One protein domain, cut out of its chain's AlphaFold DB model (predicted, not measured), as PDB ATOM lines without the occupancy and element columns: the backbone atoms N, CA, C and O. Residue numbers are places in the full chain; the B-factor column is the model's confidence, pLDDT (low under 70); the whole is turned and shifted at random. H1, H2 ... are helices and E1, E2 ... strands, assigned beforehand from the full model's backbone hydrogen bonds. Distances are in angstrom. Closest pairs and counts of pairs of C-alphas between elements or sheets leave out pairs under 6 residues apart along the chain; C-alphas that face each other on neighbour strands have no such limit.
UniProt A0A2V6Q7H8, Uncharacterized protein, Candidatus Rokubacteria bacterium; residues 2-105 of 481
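What this domain is: This is residues 2 to 105 of the 481 residues of an uncharacterized protein of Candidatus Rokubacteria bacterium (UniProt A0A2V6Q7H8). A twisted four-stranded sheet is covered on one face by two longer helices, H1 and H3, side by side, with the short H2 on that face too, beside the strands and near the bend in E4. The opposite face has no named helix. The printed part has 104 residues, with three named helices and four named strands in the order E1 H1 H2 E2 E3 E4 H3; the mixed sheet runs E1 E2 E4 E3. The class is mixed, helices and strands. The whole is compact, with a radius of gyration of the C-alphas of 13.9 A, and elongated, spanning 44 by 28 by 25 A.

How they stand to each other: Edge strand E1, residues 2 to 6, is parallel to E2, residues 41 to 45, at 12 degrees; N 4 and O 42 are within hydrogen-bond range at 2.8 A. Between them come H1, residues 14 to 29, and H2, residues 34 to 39. These four form a strand-helix-strand unit, two parallel neighbour strands with helices between, and its crossover is left-handed. H1 is on the sheet at a height of 10.1 A, over E2 and along the strands; the closest C-alphas of H1 and E2, Ser 16 and Leu 44, are 7.1 A apart. H2 is over none of the strands, at a height over the sheet of 4.1 A, only just above its level; its closest C-alpha pair with E4, residues 69 to 78, is Thr 36 and Ala 71, 4.5 A. E2 and E4 are parallel at 17 degrees, with N 43 and O 75 2.8 A apart. E4 bends by 67 degrees at residue 72 and forms a hairpin with edge strand E3, residues 57 to 63, antiparallel at 159 degrees, with N 60 and O 74 2.9 A apart. H3, residues 87 to 99, is over E3 and, only just, with 3 C-alphas, over E4, at a height of 9.1 A. H1 and H3 make two layers with the sheet, helices on one face of it. They touch, closest at the C-alphas of Cys 22 and Arg 88, 5.3 A, at a steep tilt of 40 degrees, the same way. In H1 and H2 every O i to N i+4 pair is within hydrogen-bond range, in H3 8 of 9.

Where its parts are: E1 begins at C-alpha 2, (-35.932, 31.561, -101.429), and is 12.6 A long; H1 is 23.3 A, H2 8.7 A, E2 12.3 A, E3 19.9 A and E4 24.6 A. H3, 18.9 A, ends at C-alpha 99, (-19.098, 25.972, -103.836).

The domain as a whole: The C-alphas of Gly 11 and Asp 66, 45.8 A, are the two farthest apart. The printed part has no cut. The link from E2 to E3, 11 residues, is long. The mean pLDDT of the printed part is 85.2; residues 8 to 14, 84 and 99 to 104 are under 70.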
ATOM      1  N   ILE A   2     -34.541  31.337-101.005       91.25
ATOM      2  CA  ILE A   2     -35.932  31.561-101.429       91.25
ATOM      3  C   ILE A   2     -36.253  30.568-102.546       91.25
ATOM      4  O   ILE A   2     -35.447  30.394-103.459       91.25
ATOM      5  N   VAL A   3     -37.420  29.924-102.471       91.69
ATOM      6  CA  VAL A   3     -37.898  28.983-103.492       91.69
ATOM      7  C   VAL A   3     -39.070  29.597-104.250       91.69
ATOM      8  O   VAL A   3     -40.081  29.973-103.659       91.69
ATOM      9  N   HIS A   4     -38.940  29.664-105.569       89.56
ATOM     10  CA  HIS A   4     -39.969  30.081-106.509       89.56
ATOM     11  C   HIS A   4     -40.561  28.838-107.166       89.56
ATOM     12  O   HIS A   4     -39.858  28.109-107.865       89.56
ATOM     13  N   VAL A   5     -41.853  28.601-106.955       87.38
ATOM     14  CA  VAL A   5     -42.585  27.518-107.618       87.38
ATOM     15  C   VAL A   5     -43.430  28.128-108.721       87.38
ATOM     16  O   VAL A   5     -44.479  28.713-108.467       87.38
ATOM     17  N   ASN A   6     -42.958  28.003-109.955       82.31
ATOM     18  CA  ASN A   6     -43.524  28.665-111.124       82.31
ATOM     19  C   ASN A   6     -44.428  27.713-111.923       82.31
ATOM     20  O   ASN A   6     -44.347  27.613-113.149       82.31
ATOM     21  N   GLN A   7     -45.289  26.978-111.211       70.25
ATOM     22  CA  GLN A   7     -46.194  25.988-111.785       70.25
ATOM     23  C   GLN A   7     -47.506  25.922-110.990       70.25
ATOM     24  O   GLN A   7     -47.577  25.287-109.941       70.25
ATOM     25  N   PHE A   8     -48.575  26.531-111.517       60.56
ATOM     26  CA  PHE A   8     -49.909  26.524-110.888       60.56
ATOM     27  C   PHE A   8     -51.022  26.002-111.811       60.56
ATOM     28  O   PHE A   8     -52.185  26.385-111.686       60.56
ATOM     29  N   GLU A   9     -50.703  25.100-112.741       62.16
ATOM     30  CA  GLU A   9     -51.745  24.395-113.496       62.16
ATOM     31  C   GLU A   9     -52.326  23.241-112.661       62.16
ATOM     32  O   GLU A   9     -51.606  22.344-112.205       62.16
ATOM     33  N   ARG A  10     -53.653  23.249-112.459       55.56
ATOM     34  CA  ARG A  10     -54.378  22.192-111.731       55.56
ATOM     35  C   ARG A  10     -54.051  20.812-112.318       55.56
ATOM     36  O   ARG A  10     -54.167  20.606-113.521       55.56
ATOM     37  N   GLY A  11     -53.682  19.864-111.454       58.81
ATOM     38  CA  GLY A  11     -53.370  18.476-111.832       58.81
ATOM     39  C   GLY A  11     -51.897  18.194-112.144       58.81
ATOM     40  O   GLY A  11     -51.555  17.043-112.391       58.81
ATOM     41  N   ARG A  12     -51.013  19.202-112.092       61.19
ATOM     42  CA  ARG A  12     -49.567  19.035-112.327       61.19
ATOM     43  C   ARG A  12     -48.694  19.262-111.079       61.19
ATOM     44  O   ARG A  12     -47.499  19.461-111.215       61.19
ATOM     45  N   ALA A  13     -49.279  19.220-109.877       58.69
ATOM     46  CA  ALA A  13     -48.603  19.562-108.616       58.69
ATOM     47  C   ALA A  13     -47.688  18.459-108.036       58.69
ATOM     48  O   ALA A  13     -46.799  18.766-107.245       58.69
ATOM     49  N   ALA A  14     -47.895  17.187-108.400       61.25
ATOM     50  CA  ALA A  14     -47.131  16.070-107.826       61.25
ATOM     51  C   ALA A  14     -45.614  16.127-108.136       61.25
ATOM     52  O   ALA A  14     -44.833  16.015-107.193       61.25
ATOM     53  N   PRO A  15     -45.174  16.422-109.381       70.25
ATOM     54  CA  PRO A  15     -43.751  16.585-109.691       70.25
ATOM     55  C   PRO A  15     -43.075  17.723-108.917       70.25
ATOM     56  O   PRO A  15     -41.905  17.615-108.564       70.25
ATOM     57  N   SER A  16     -43.792  18.816-108.625       75.12
ATOM     58  CA  SER A  16     -43.220  19.972-107.921       75.12
ATOM     59  C   SER A  16     -42.932  19.659-106.450       75.12
ATOM     60  O   SER A  16     -41.941  20.140-105.911       75.12
ATOM     61  N   GLY A  17     -43.789  18.861-105.801       82.19
ATOM     62  CA  GLY A  17     -43.599  18.451-104.407       82.19
ATOM     63  C   GLY A  17     -42.400  17.521-104.227       82.19
ATOM     64  O   GLY A  17     -41.584  17.745-103.337       82.19
ATOM     65  N   GLU A  18     -42.261  16.525-105.105       82.19
ATOM     66  CA  GLU A  18     -41.106  15.617-105.119       82.19
ATOM     67  C   GLU A  18     -39.806  16.371-105.418       82.19
ATOM     68  O   GLU A  18     -38.832  16.241-104.680       82.19
ATOM     69  N   ALA A  19     -39.811  17.232-106.441       84.75
ATOM     70  CA  ALA A  19     -38.661  18.065-106.774       84.75
ATOM     71  C   ALA A  19     -38.249  18.975-105.611       84.75
ATOM     72  O   ALA A  19     -37.062  19.098-105.318       84.75
ATOM     73  N   LEU A  20     -39.219  19.588-104.925       89.19
ATOM     74  CA  LEU A  20     -38.950  20.427-103.763       89.19
ATOM     75  C   LEU A  20     -38.301  19.630-102.628       89.19
ATOM     76  O   LEU A  20     -37.309  20.093-102.076       89.19
ATOM     77  N   ALA A  21     -38.824  18.445-102.301       89.56
ATOM     78  CA  ALA A  21     -38.229  17.577-101.286       89.56
ATOM     79  C   ALA A  21     -36.778  17.218-101.643       89.56
ATOM     80  O   ALA A  21     -35.881  17.453-100.840       89.56
ATOM     81  N   CYS A  22     -36.526  16.774-102.879       89.81
ATOM     82  CA  CYS A  22     -35.170  16.464-103.336       89.81
ATOM     83  C   CYS A  22     -34.222  17.666-103.252       89.81
ATOM     84  O   CYS A  22     -33.057  17.495-102.904       89.81
ATOM     85  N   VAL A  23     -34.701  18.875-103.570       90.88
ATOM     86  CA  VAL A  23     -33.889  20.090-103.440       90.88
ATOM     87  C   VAL A  23     -33.562  20.382-101.980       90.88
ATOM     88  O   VAL A  23     -32.418  20.707-101.685       90.88
ATOM     89  N   LEU A  24     -34.533  20.276-101.071       92.12
ATOM     90  CA  LEU A  24     -34.304  20.534 -99.649       92.12
ATOM     91  C   LEU A  24     -33.288  19.548 -99.058       92.12
ATOM     92  O   LEU A  24     -32.331  19.997 -98.428       92.12
ATOM     93  N   ASP A  25     -33.439  18.253 -99.347       91.62
ATOM     94  CA  ASP A  25     -32.508  17.207 -98.902       91.62
ATOM     95  C   ASP A  25     -31.090  17.459 -99.444       91.62
ATOM     96  O   ASP A  25     -30.105  17.431 -98.708       91.62
ATOM     97  N   ALA A  26     -30.973  17.766-100.741       91.75
ATOM     98  CA  ALA A  26     -29.680  18.034-101.367       91.75
ATOM     99  C   ALA A  26     -29.021  19.312-100.820       91.75
ATOM    100  O   ALA A  26     -27.801  19.366-100.678       91.75
ATOM    101  N   VAL A  27     -29.805  20.344-100.489       91.12
ATOM    102  CA  VAL A  27     -29.297  21.570 -99.856       91.12
ATOM    103  C   VAL A  27     -28.779  21.286 -98.447       91.12
ATOM    104  O   VAL A  27     -27.711  21.792 -98.103       91.12
ATOM    105  N   GLU A  28     -29.472  20.463 -97.658       90.75
ATOM    106  CA  GLU A  28     -29.022  20.058 -96.319       90.75
ATOM    107  C   GLU A  28     -27.676  19.310 -96.368       90.75
ATOM    108  O   GLU A  28     -26.788  19.571 -95.554       90.75
ATOM    109  N   GLU A  29     -27.481  18.459 -97.379       91.38
ATOM    110  CA  GLU A  29     -26.250  17.680 -97.583       91.38
ATOM    111  C   GLU A  29     -25.126  18.455 -98.301       91.38
ATOM    112  O   GLU A  29     -23.969  18.033 -98.275       91.38
ATOM    113  N   SER A  30     -25.434  19.593 -98.935       88.81
ATOM    114  CA  SER A  30     -24.513  20.301 -99.841       88.81
ATOM    115  C   SER A  30     -23.267  20.893 -99.175       88.81
ATOM    116  O   SER A  30     -22.278  21.167 -99.855       88.81
ATOM    117  N   GLY A  31     -23.318  21.158 -97.867       87.50
ATOM    118  CA  GLY A  31     -22.244  21.849 -97.149       87.50
ATOM    119  C   GLY A  31     -22.035  23.312 -97.569       87.50
ATOM    120  O   GLY A  31     -20.987  23.878 -97.255       87.50
ATOM    121  N   LEU A  32     -22.997  23.932 -98.269       89.38
ATOM    122  CA  LEU A  32     -22.936  25.352 -98.624       89.38
ATOM    123  C   LEU A  32     -22.802  26.230 -97.371       89.38
ATOM    124  O   LEU A  32     -23.474  26.018 -96.360       89.38
ATOM    125  N   ASP A  33     -21.955  27.256 -97.449       90.00
ATOM    126  CA  ASP A  33     -21.779  28.192 -96.346       90.00
ATOM    127  C   ASP A  33     -23.046  29.035 -96.112       90.00
ATOM    128  O   ASP A  33     -23.869  29.256 -97.007       90.00
ATOM    129  N   SER A  34     -23.202  29.556 -94.892       90.00
ATOM    130  CA  SER A  34     -24.418  30.271 -94.495       90.00
ATOM    131  C   SER A  34     -24.710  31.522 -95.333       90.00
ATOM    132  O   SER A  34     -25.876  31.895 -95.447       90.00
ATOM    133  N   ARG A  35     -23.696  32.181 -95.917       91.19
ATOM    134  CA  ARG A  35     -23.913  33.371 -96.758       91.19
ATOM    135  C   ARG A  35     -24.475  32.963 -98.112       91.19
ATOM    136  O   ARG A  35     -25.489  33.518 -98.530       91.19
ATOM    137  N   THR A  36     -23.876  31.959 -98.746       90.38
ATOM    138  CA  THR A  36     -24.368  31.425-100.021       90.38
ATOM    139  C   THR A  36     -25.775  30.849 -99.870       90.38
ATOM    140  O   THR A  36     -26.666  31.161-100.659       90.38
ATOM    141  N   LEU A  37     -26.037  30.100 -98.793       92.19
ATOM    142  CA  LEU A  37     -27.373  29.573 -98.505       92.19
ATOM    143  C   LEU A  37     -28.410  30.685 -98.277       92.19
ATOM    144  O   LEU A  37     -29.561  30.561 -98.710       92.19
ATOM    145  N   ALA A  38     -28.040  31.782 -97.608       92.25
ATOM    146  CA  ALA A  38     -28.933  32.921 -97.397       92.25
ATOM    147  C   ALA A  38     -29.353  33.561 -98.732       92.25
ATOM    148  O   ALA A  38     -30.545  33.819 -98.926       92.25
ATOM    149  N   SER A  39     -28.410  33.708 -99.665       93.06
ATOM    150  CA  SER A  39     -28.628  34.323-100.979       93.06
ATOM    151  C   SER A  39     -29.131  33.361-102.064       93.06
ATOM    152  O   SER A  39     -29.619  33.830-103.089       93.06
ATOM    153  N   LEU A  40     -29.106  32.042-101.846       94.62
ATOM    154  CA  LEU A  40     -29.561  31.051-102.828       94.62
ATOM    155  C   LEU A  40     -31.022  31.277-103.254       94.62
ATOM    156  O   LEU A  40     -31.927  31.392-102.417       94.62
ATOM    157  N   ARG A  41     -31.261  31.297-104.567       94.31
ATOM    158  CA  ARG A  41     -32.596  31.278-105.173       94.31
ATOM    159  C   ARG A  41     -32.814  29.963-105.900       94.31
ATOM    160  O   ARG A  41     -31.986  29.562-106.708       94.31
ATOM    161  N   VAL A  42     -33.927  29.301-105.624       93.88
ATOM    162  CA  VAL A  42     -34.323  28.070-106.307       93.88
ATOM    163  C   VAL A  42     -35.540  28.368-107.166       93.88
ATOM    164  O   VAL A  42     -36.537  28.872-106.660       93.88
ATOM    165  N   HIS A  43     -35.478  28.036-108.448       92.69
ATOM    166  CA  HIS A  43     -36.571  28.182-109.398       92.69
ATOM    167  C   HIS A  43     -37.027  26.801-109.855       92.69
ATOM    168  O   HIS A  43     -36.281  26.086-110.517       92.69
ATOM    169  N   LEU A  44     -38.251  26.430-109.499       91.69
ATOM    170  CA  LEU A  44     -38.918  25.231-109.989       91.69
ATOM    171  C   LEU A  44     -39.854  25.656-111.124       91.69
ATOM    172  O   LEU A  44     -40.984  26.091-110.886       91.69
ATOM    173  N   ASP A  45     -39.346  25.597-112.355       89.19
ATOM    174  CA  ASP A  45     -39.997  26.143-113.544       89.19
ATOM    175  C   ASP A  45     -40.699  25.043-114.346       89.19
ATOM    176  O   ASP A  45     -40.103  24.021-114.683       89.19
ATOM    177  N   TRP A  46     -41.950  25.281-114.749       87.44
ATOM    178  CA  TRP A  46     -42.563  24.520-115.838       87.44
ATOM    179  C   TRP A  46     -42.340  25.248-117.164       87.44
ATOM    180  O   TRP A  46     -43.054  26.198-117.497       87.44
ATOM    181  N   ILE A  47     -41.351  24.808-117.945       86.94
ATOM    182  CA  ILE A  47     -41.018  25.477-119.205       86.94
ATOM    183  C   ILE A  47     -42.019  25.086-120.304       86.94
ATOM    184  O   ILE A  47     -42.105  23.937-120.749       86.94
ATOM    185  N   GLN A  48     -42.784  26.073-120.789       80.62
ATOM    186  CA  GLN A  48     -43.816  25.862-121.814       80.62
ATOM    187  C   GLN A  48     -43.267  25.355-123.155       80.62
ATOM    188  O   GLN A  48     -43.976  24.679-123.905       80.62
ATOM    189  N   TYR A  49     -42.011  25.668-123.471       84.19
ATOM    190  CA  TYR A  49     -41.402  25.328-124.752       84.19
ATOM    191  C   TYR A  49     -41.070  23.840-124.810       84.19
ATOM    192  O   TYR A  49     -40.558  23.270-123.849       84.19
ATOM    193  N   ARG A  50     -41.371  23.195-125.944       82.12
ATOM    194  CA  ARG A  50     -41.054  21.771-126.151       82.12
ATOM    195  C   ARG A  50     -39.549  21.512-126.119       82.12
ATOM    196  O   ARG A  50     -39.140  20.457-125.651       82.12
ATOM    197  N   ALA A  51     -38.771  22.465-126.616       89.38
ATOM    198  CA  ALA A  51     -37.323  22.496-126.528       89.38
ATOM    199  C   ALA A  51     -36.890  23.883-126.035       89.38
ATOM    200  O   ALA A  51     -37.550  24.889-126.302       89.38
ATOM    201  N   ASN A  52     -35.790  23.943-125.295       92.88
ATOM    202  CA  ASN A  52     -35.221  25.184-124.785       92.88
ATOM    203  C   ASN A  52     -33.693  25.047-124.664       92.88
ATOM    204  O   ASN A  52     -33.115  24.049-125.105       92.88
ATOM    205  N   PHE A  53     -33.037  26.084-124.146       95.38
ATOM    206  CA  PHE A  53     -31.581  26.135-124.015       95.38
ATOM    207  C   PHE A  53     -31.063  25.708-122.636       95.38
ATOM    208  O   PHE A  53     -29.856  25.737-122.423       95.38
ATOM    209  N   ARG A  54     -31.934  25.323-121.701       92.50
ATOM    210  CA  ARG A  54     -31.543  24.912-120.351       92.50
ATOM    211  C   ARG A  54     -31.360  23.402-120.278       92.50
ATOM    212  O   ARG A  54     -32.102  22.637-120.902       92.50
ATOM    213  N   ASP A  55     -30.379  22.991-119.488       91.94
ATOM    214  CA  ASP A  55     -30.327  21.626-118.975       91.94
ATOM    215  C   ASP A  55     -31.404  21.429-117.891       91.94
ATOM    216  O   ASP A  55     -31.912  22.422-117.353       91.94
ATOM    217  N   PRO A  56     -31.773  20.173-117.558       91.25
ATOM    218  CA  PRO A  56     -32.810  19.889-116.564       91.25
ATOM    219  C   PRO A  56     -32.580  20.597-115.226       91.25
ATOM    220  O   PRO A  56     -33.534  21.068-114.610       91.25
ATOM    221  N   VAL A  57     -31.316  20.718-114.817       92.38
ATOM    222  CA  VAL A  57     -30.871  21.511-113.672       92.38
ATOM    223  C   VAL A  57     -29.755  22.443-114.138       92.38
ATOM    224  O   VAL A  57     -28.787  22.010-114.752       92.38
ATOM    225  N   THR A  58     -29.899  23.739-113.873       92.44
ATOM    226  CA  THR A  58     -28.936  24.780-114.255       92.44
ATOM    227  C   THR A  58     -28.558  25.611-113.036       92.44
ATOM    228  O   THR A  58     -29.420  25.976-112.239       92.44
ATOM    229  N   VAL A  59     -27.279  25.966-112.931       93.38
ATOM    230  CA  VAL A  59     -26.763  26.887-111.912       93.38
ATOM    231  C   VAL A  59     -26.345  28.190-112.564       93.38
ATOM    232  O   VAL A  59     -25.701  28.179-113.610       93.38
ATOM    233  N   ARG A  60     -26.665  29.311-111.918       94.25
ATOM    234  CA  ARG A  60     -26.177  30.639-112.300       94.25
ATOM    235  C   ARG A  60     -25.491  31.262-111.109       94.25
ATOM    236  O   ARG A  60     -26.096  31.401-110.050       94.25
ATOM    237  N   ARG A  61     -24.232  31.636-111.281       94.12
ATOM    238  CA  ARG A  61     -23.453  32.314-110.244       94.12
ATOM    239  C   ARG A  61     -23.433  33.803-110.523       94.12
ATOM    240  O   ARG A  61     -23.367  34.210-111.686       94.12
ATOM    241  N   ALA A  62     -23.500  34.595-109.463       95.44
ATOM    242  CA  ALA A  62     -23.267  36.017-109.573       95.44
ATOM    243  C   ALA A  62     -21.773  36.325-109.484       95.44
ATOM    244  O   ALA A  62     -21.047  35.720-108.693       95.44
ATOM    245  N   THR A  63     -21.325  37.272-110.297       95.12
ATOM    246  CA  THR A  63     -19.948  37.759-110.303       95.12
ATOM    247  C   THR A  63     -19.923  39.276-110.306       95.12
ATOM    248  O   THR A  63     -20.829  39.921-110.832       95.12
ATOM    249  N   GLU A  64     -18.857  39.860-109.778       94.88
ATOM    250  CA  GLU A  64     -18.473  41.219-110.149       94.88
ATOM    251  C   GLU A  64     -17.968  41.242-111.607       94.88
ATOM    252  O   GLU A  64     -17.754  40.196-112.238       94.88
ATOM    253  N   ARG A  65     -17.786  42.440-112.174       89.19
ATOM    254  CA  ARG A  65     -17.303  42.610-113.561       89.19
ATOM    255  C   ARG A  65     -15.905  42.040-113.801       89.19
ATOM    256  O   ARG A  65     -15.600  41.634-114.917       89.19
ATOM    257  N   ASP A  66     -15.063  42.019-112.774       90.00
ATOM    258  CA  ASP A  66     -13.717  41.438-112.825       90.00
ATOM    259  C   ASP A  66     -13.715  39.901-112.717       90.00
ATOM    260  O   ASP A  66     -12.660  39.274-112.803       90.00
ATOM    261  N   GLY A  67     -14.895  39.287-112.572       88.62
ATOM    262  CA  GLY A  67     -15.073  37.846-112.458       88.62
ATOM    263  C   GLY A  67     -15.037  37.318-111.025       88.62
ATOM    264  O   GLY A  67     -15.202  36.110-110.845       88.62
ATOM    265  N   GLN A  68     -14.869  38.170-110.005       91.62
ATOM    266  CA  GLN A  68     -14.934  37.731-108.612       91.62
ATOM    267  C   GLN A  68     -16.322  37.157-108.292       91.62
ATOM    268  O   GLN A  68     -17.341  37.809-108.516       91.62
ATOM    269  N   LEU A  69     -16.368  35.943-107.733       91.69
ATOM    270  CA  LEU A  69     -17.614  35.292-107.323       91.69
ATOM    271  C   LEU A  69     -18.282  36.028-106.153       91.69
ATOM    272  O   LEU A  69     -17.635  36.413-105.176       91.69
ATOM    273  N   LEU A  70     -19.602  36.158-106.241       92.81
ATOM    274  CA  LEU A  70     -20.474  36.642-105.177       92.81
ATOM    275  C   LEU A  70     -21.213  35.469-104.522       92.81
ATOM    276  O   LEU A  70     -21.376  34.409-105.118       92.81
ATOM    277  N   ALA A  71     -21.723  35.680-103.306       92.38
ATOM    278  CA  ALA A  71     -22.512  34.669-102.591       92.38
ATOM    279  C   ALA A  71     -23.880  34.382-103.248       92.38
ATOM    280  O   ALA A  71     -24.537  33.396-102.920       92.38
ATOM    281  N   LEU A  72     -24.342  35.247-104.156       94.19
ATOM    282  CA  LEU A  72     -25.605  35.063-104.864       94.19
ATOM    283  C   LEU A  72     -25.477  33.960-105.927       94.19
ATOM    284  O   LEU A  72     -24.662  34.049-106.847       94.19
ATOM    285  N   ALA A  73     -26.352  32.960-105.832       94.38
ATOM    286  CA  ALA A  73     -26.496  31.899-106.817       94.38
ATOM    287  C   ALA A  73     -27.976  31.579-107.072       94.38
ATOM    288  O   ALA A  73     -28.817  31.676-106.175       94.38
ATOM    289  N   GLU A  74     -28.281  31.166-108.299       94.94
ATOM    290  CA  GLU A  74     -29.560  30.569-108.670       94.94
ATOM    291  C   GLU A  74     -29.382  29.091-109.018       94.94
ATOM    292  O   GLU A  74     -28.488  28.731-109.784       94.94
ATOM    293  N   LEU A  75     -30.300  28.264-108.535       94.62
ATOM    294  CA  LEU A  75     -30.557  26.916-109.016       94.62
ATOM    295  C   LEU A  75     -31.891  26.939-109.765       94.62
ATOM    296  O   LEU A  75     -32.915  27.290-109.186       94.62
ATOM    297  N   ALA A  76     -31.907  26.568-111.038       93.19
ATOM    298  CA  ALA A  76     -33.134  26.455-111.821       93.19
ATOM    299  C   ALA A  76     -33.348  25.018-112.282       93.19
ATOM    300  O   ALA A  76     -32.459  24.422-112.883       93.19
ATOM    301  N   VAL A  77     -34.541  24.495-112.023       92.38
ATOM    302  CA  VAL A  77     -34.967  23.142-112.373       92.38
ATOM    303  C   VAL A  77     -36.107  23.241-113.379       92.38
ATOM    304  O   VAL A  77     -37.148  23.831-113.084       92.38
ATOM    305  N   ASP A  78     -35.923  22.655-114.561       90.75
ATOM    306  CA  ASP A  78     -36.997  22.476-115.535       90.75
ATOM    307  C   ASP A  78     -37.788  21.211-115.191       90.75
ATOM    308  O   ASP A  78     -37.399  20.091-115.530       90.75
ATOM    309  N   LEU A  79     -38.939  21.398-114.547       87.62
ATOM    310  CA  LEU A  79     -39.817  20.314-114.099       87.62
ATOM    311  C   LEU A  79     -40.395  19.479-115.250       87.62
ATOM    312  O   LEU A  79     -40.938  18.401-115.014       87.62
ATOM    313  N   ARG A  80     -40.306  19.958-116.497       85.25
ATOM    314  CA  ARG A  80     -40.729  19.196-117.676       85.25
ATOM    315  C   ARG A  80     -39.657  18.211-118.144       85.25
ATOM    316  O   ARG A  80     -40.003  17.191-118.739       85.25
ATOM    317  N   GLN A  81     -38.382  18.538-117.932       85.56
ATOM    318  CA  GLN A  81     -37.241  17.718-118.350       85.56
ATOM    319  C   GLN A  81     -36.682  16.862-117.212       85.56
ATOM    320  O   GLN A  81     -36.148  15.785-117.476       85.56
ATOM    321  N   ALA A  82     -36.792  17.326-115.966       81.75
ATOM    322  CA  ALA A  82     -36.258  16.626-114.810       81.75
ATOM    323  C   ALA A  82     -36.967  15.280-114.614       81.75
ATOM    324  O   ALA A  82     -38.164  15.209-114.328       81.75
ATOM    325  N   ALA A  83     -36.216  14.190-114.767       76.06
ATOM    326  CA  ALA A  83     -36.707  12.866-114.430       76.06
ATOM    327  C   ALA A  83     -36.704  12.701-112.905       76.06
ATOM    328  O   ALA A  83     -35.676  12.912-112.261       76.06
ATOM    329  N   ALA A  84     -37.828  12.261-112.333       69.81
ATOM    330  CA  ALA A  84     -37.994  12.119-110.882       69.81
ATOM    331  C   ALA A  84     -36.891  11.283-110.198       69.81
ATOM    332  O   ALA A  84     -36.543  11.552-109.057       69.81
ATOM    333  N   HIS A  85     -36.302  10.301-110.892       72.25
ATOM    334  CA  HIS A  85     -35.244   9.454-110.325       72.25
ATOM    335  C   HIS A  85     -33.832  10.057-110.403       72.25
ATOM    336  O   HIS A  85     -32.953   9.578-109.699       72.25
ATOM    337  N   ALA A  86     -33.602  11.065-111.252       82.62
ATOM    338  CA  ALA A  86     -32.281  11.669-111.470       82.62
ATOM    339  C   ALA A  86     -32.142  13.056-110.817       82.62
ATOM    340  O   ALA A  86     -31.032  13.514-110.559       82.62
ATOM    341  N   ILE A  87     -33.266  13.705-110.491       86.00
ATOM    342  CA  ILE A  87     -33.293  15.086-109.994       86.00
ATOM    343  C   ILE A  87     -32.428  15.308-108.747       86.00
ATOM    344  O   ILE A  87     -31.792  16.350-108.634       86.00
ATOM    345  N   ARG A  88     -32.368  14.343-107.821       88.75
ATOM    346  CA  ARG A  88     -31.558  14.463-106.598       88.75
ATOM    347  C   ARG A  88     -30.067  14.528-106.916       88.75
ATOM    348  O   ARG A  88     -29.372  15.382-106.367       88.75
ATOM    349  N   ASP A  89     -29.594  13.662-107.805       89.94
ATOM    350  CA  ASP A  89     -28.183  13.599-108.190       89.94
ATOM    351  C   ASP A  89     -27.794  14.843-108.999       89.94
ATOM    352  O   ASP A  89     -26.775  15.473-108.707       89.94
ATOM    353  N   ASP A  90     -28.655  15.262-109.932       90.44
ATOM    354  CA  ASP A  90     -28.450  16.469-110.737       90.44
ATOM    355  C   ASP A  90     -28.418  17.737-109.867       90.44
ATOM    356  O   ASP A  90     -27.546  18.592-110.033       90.44
ATOM    357  N   VAL A  91     -29.335  17.859-108.898       92.00
ATOM    358  CA  VAL A  91     -29.354  18.981-107.946       92.00
ATOM    359  C   VAL A  91     -28.134  18.947-107.031       92.00
ATOM    360  O   VAL A  91     -27.522  19.989-106.808       92.00
ATOM    361  N   SER A  92     -27.737  17.779-106.531       91.12
ATOM    362  CA  SER A  92     -26.556  17.654-105.668       91.12
ATOM    363  C   SER A  92     -25.279  18.061-106.411       91.12
ATOM    364  O   SER A  92     -24.476  18.835-105.888       91.12
ATOM    365  N   ALA A  93     -25.120  17.614-107.661       89.75
ATOM    366  CA  ALA A  93     -24.005  18.010-108.518       89.75
ATOM    367  C   ALA A  93     -24.011  19.521-108.809       89.75
ATOM    368  O   ALA A  93     -22.969  20.175-108.741       89.75
ATOM    369  N   ALA A  94     -25.188  20.089-109.076       91.06
ATOM    370  CA  ALA A  94     -25.373  21.520-109.271       91.06
ATOM    371  C   ALA A  94     -24.986  22.333-108.019       91.06
ATOM    372  O   ALA A  94     -24.225  23.295-108.119       91.06
ATOM    373  N   LEU A  95     -25.443  21.934-106.831       91.19
ATOM    374  CA  LEU A  95     -25.105  22.609-105.574       91.19
ATOM    375  C   LEU A  95     -23.604  22.515-105.264       91.19
ATOM    376  O   LEU A  95     -23.002  23.515-104.875       91.19
ATOM    377  N   ALA A  96     -22.974  21.364-105.513       88.12
ATOM    378  CA  ALA A  96     -21.527  21.213-105.371       88.12
ATOM    379  C   ALA A  96     -20.753  22.168-106.302       88.12
ATOM    380  O   ALA A  96     -19.740  22.746-105.903       88.12
ATOM    381  N   ALA A  97     -21.256  22.403-107.518       86.56
ATOM    382  CA  ALA A  97     -20.658  23.336-108.472       86.56
ATOM    383  C   ALA A  97     -20.778  24.819-108.062       86.56
ATOM    384  O   ALA A  97     -20.034  25.652-108.583       86.56
ATOM    385  N   ILE A  98     -21.680  25.167-107.135       86.38
ATOM    386  CA  ILE A  98     -21.756  26.524-106.566       86.38
ATOM    387  C   ILE A  98     -20.534  26.793-105.681       86.38
ATOM    388  O   ILE A  98     -19.933  27.861-105.790       86.38
ATOM    389  N   GLY A  99     -20.168  25.829-104.830       68.88
ATOM    390  CA  GLY A  99     -19.098  25.972-103.836       68.88
ATOM    391  C   GLY A  99     -17.683  25.661-104.336       68.88
ATOM    392  O   GLY A  99     -16.720  25.960-103.635       68.88
ATOM    393  N   ALA A 100     -17.536  25.058-105.518       67.50
ATOM    394  CA  ALA A 100     -16.240  24.668-106.069       67.50
ATOM    395  C   ALA A 100     -15.651  25.722-107.029       67.50
ATOM    396  O   ALA A 100     -16.363  26.308-107.853       67.50
ATOM    397  N   GLU A 101     -14.321  25.896-106.990       57.75
ATOM    398  CA  GLU A 101     -13.577  26.442-108.136       57.75
ATOM    399  C   GLU A 101     -13.897  25.584-109.365       57.75
ATOM    400  O   GLU A 101     -14.049  24.369-109.235       57.75
ATOM    401  N   ALA A 102     -14.076  26.211-110.534       56.09
ATOM    402  CA  ALA A 102     -14.540  25.533-111.744       56.09
ATOM    403  C   ALA A 102     -13.701  24.273-112.033       56.09
ATOM    404  O   ALA A 102     -12.583  24.360-112.539       56.09
ATOM    405  N   ALA A 103     -14.237  23.105-111.672       53.03
ATOM    406  CA  ALA A 103     -13.643  21.814-111.982       53.03
ATOM    407  C   ALA A 103     -13.605  21.609-113.504       53.03
ATOM    408  O   ALA A 103     -14.307  22.315-114.224       53.03
ATOM    409  N   ASP A 104     -12.798  20.637-113.956       57.09
ATOM    410  CA  ASP A 104     -12.594  20.202-115.352       57.09
ATOM    411  C   ASP A 104     -13.897  20.227-116.171       57.09
ATOM    412  O   ASP A 104     -14.666  19.262-116.220       57.09
ATOM    413  N   ASP A 105     -14.175  21.384-116.770       72.94
ATOM    414  CA  ASP A 105     -15.409  21.657-117.477       72.94
ATOM    415  C   ASP A 105     -15.278  21.113-118.891       72.94
ATOM    416  O   ASP A 105     -14.719  21.741-119.787       72.94
TER     417      ASP A 105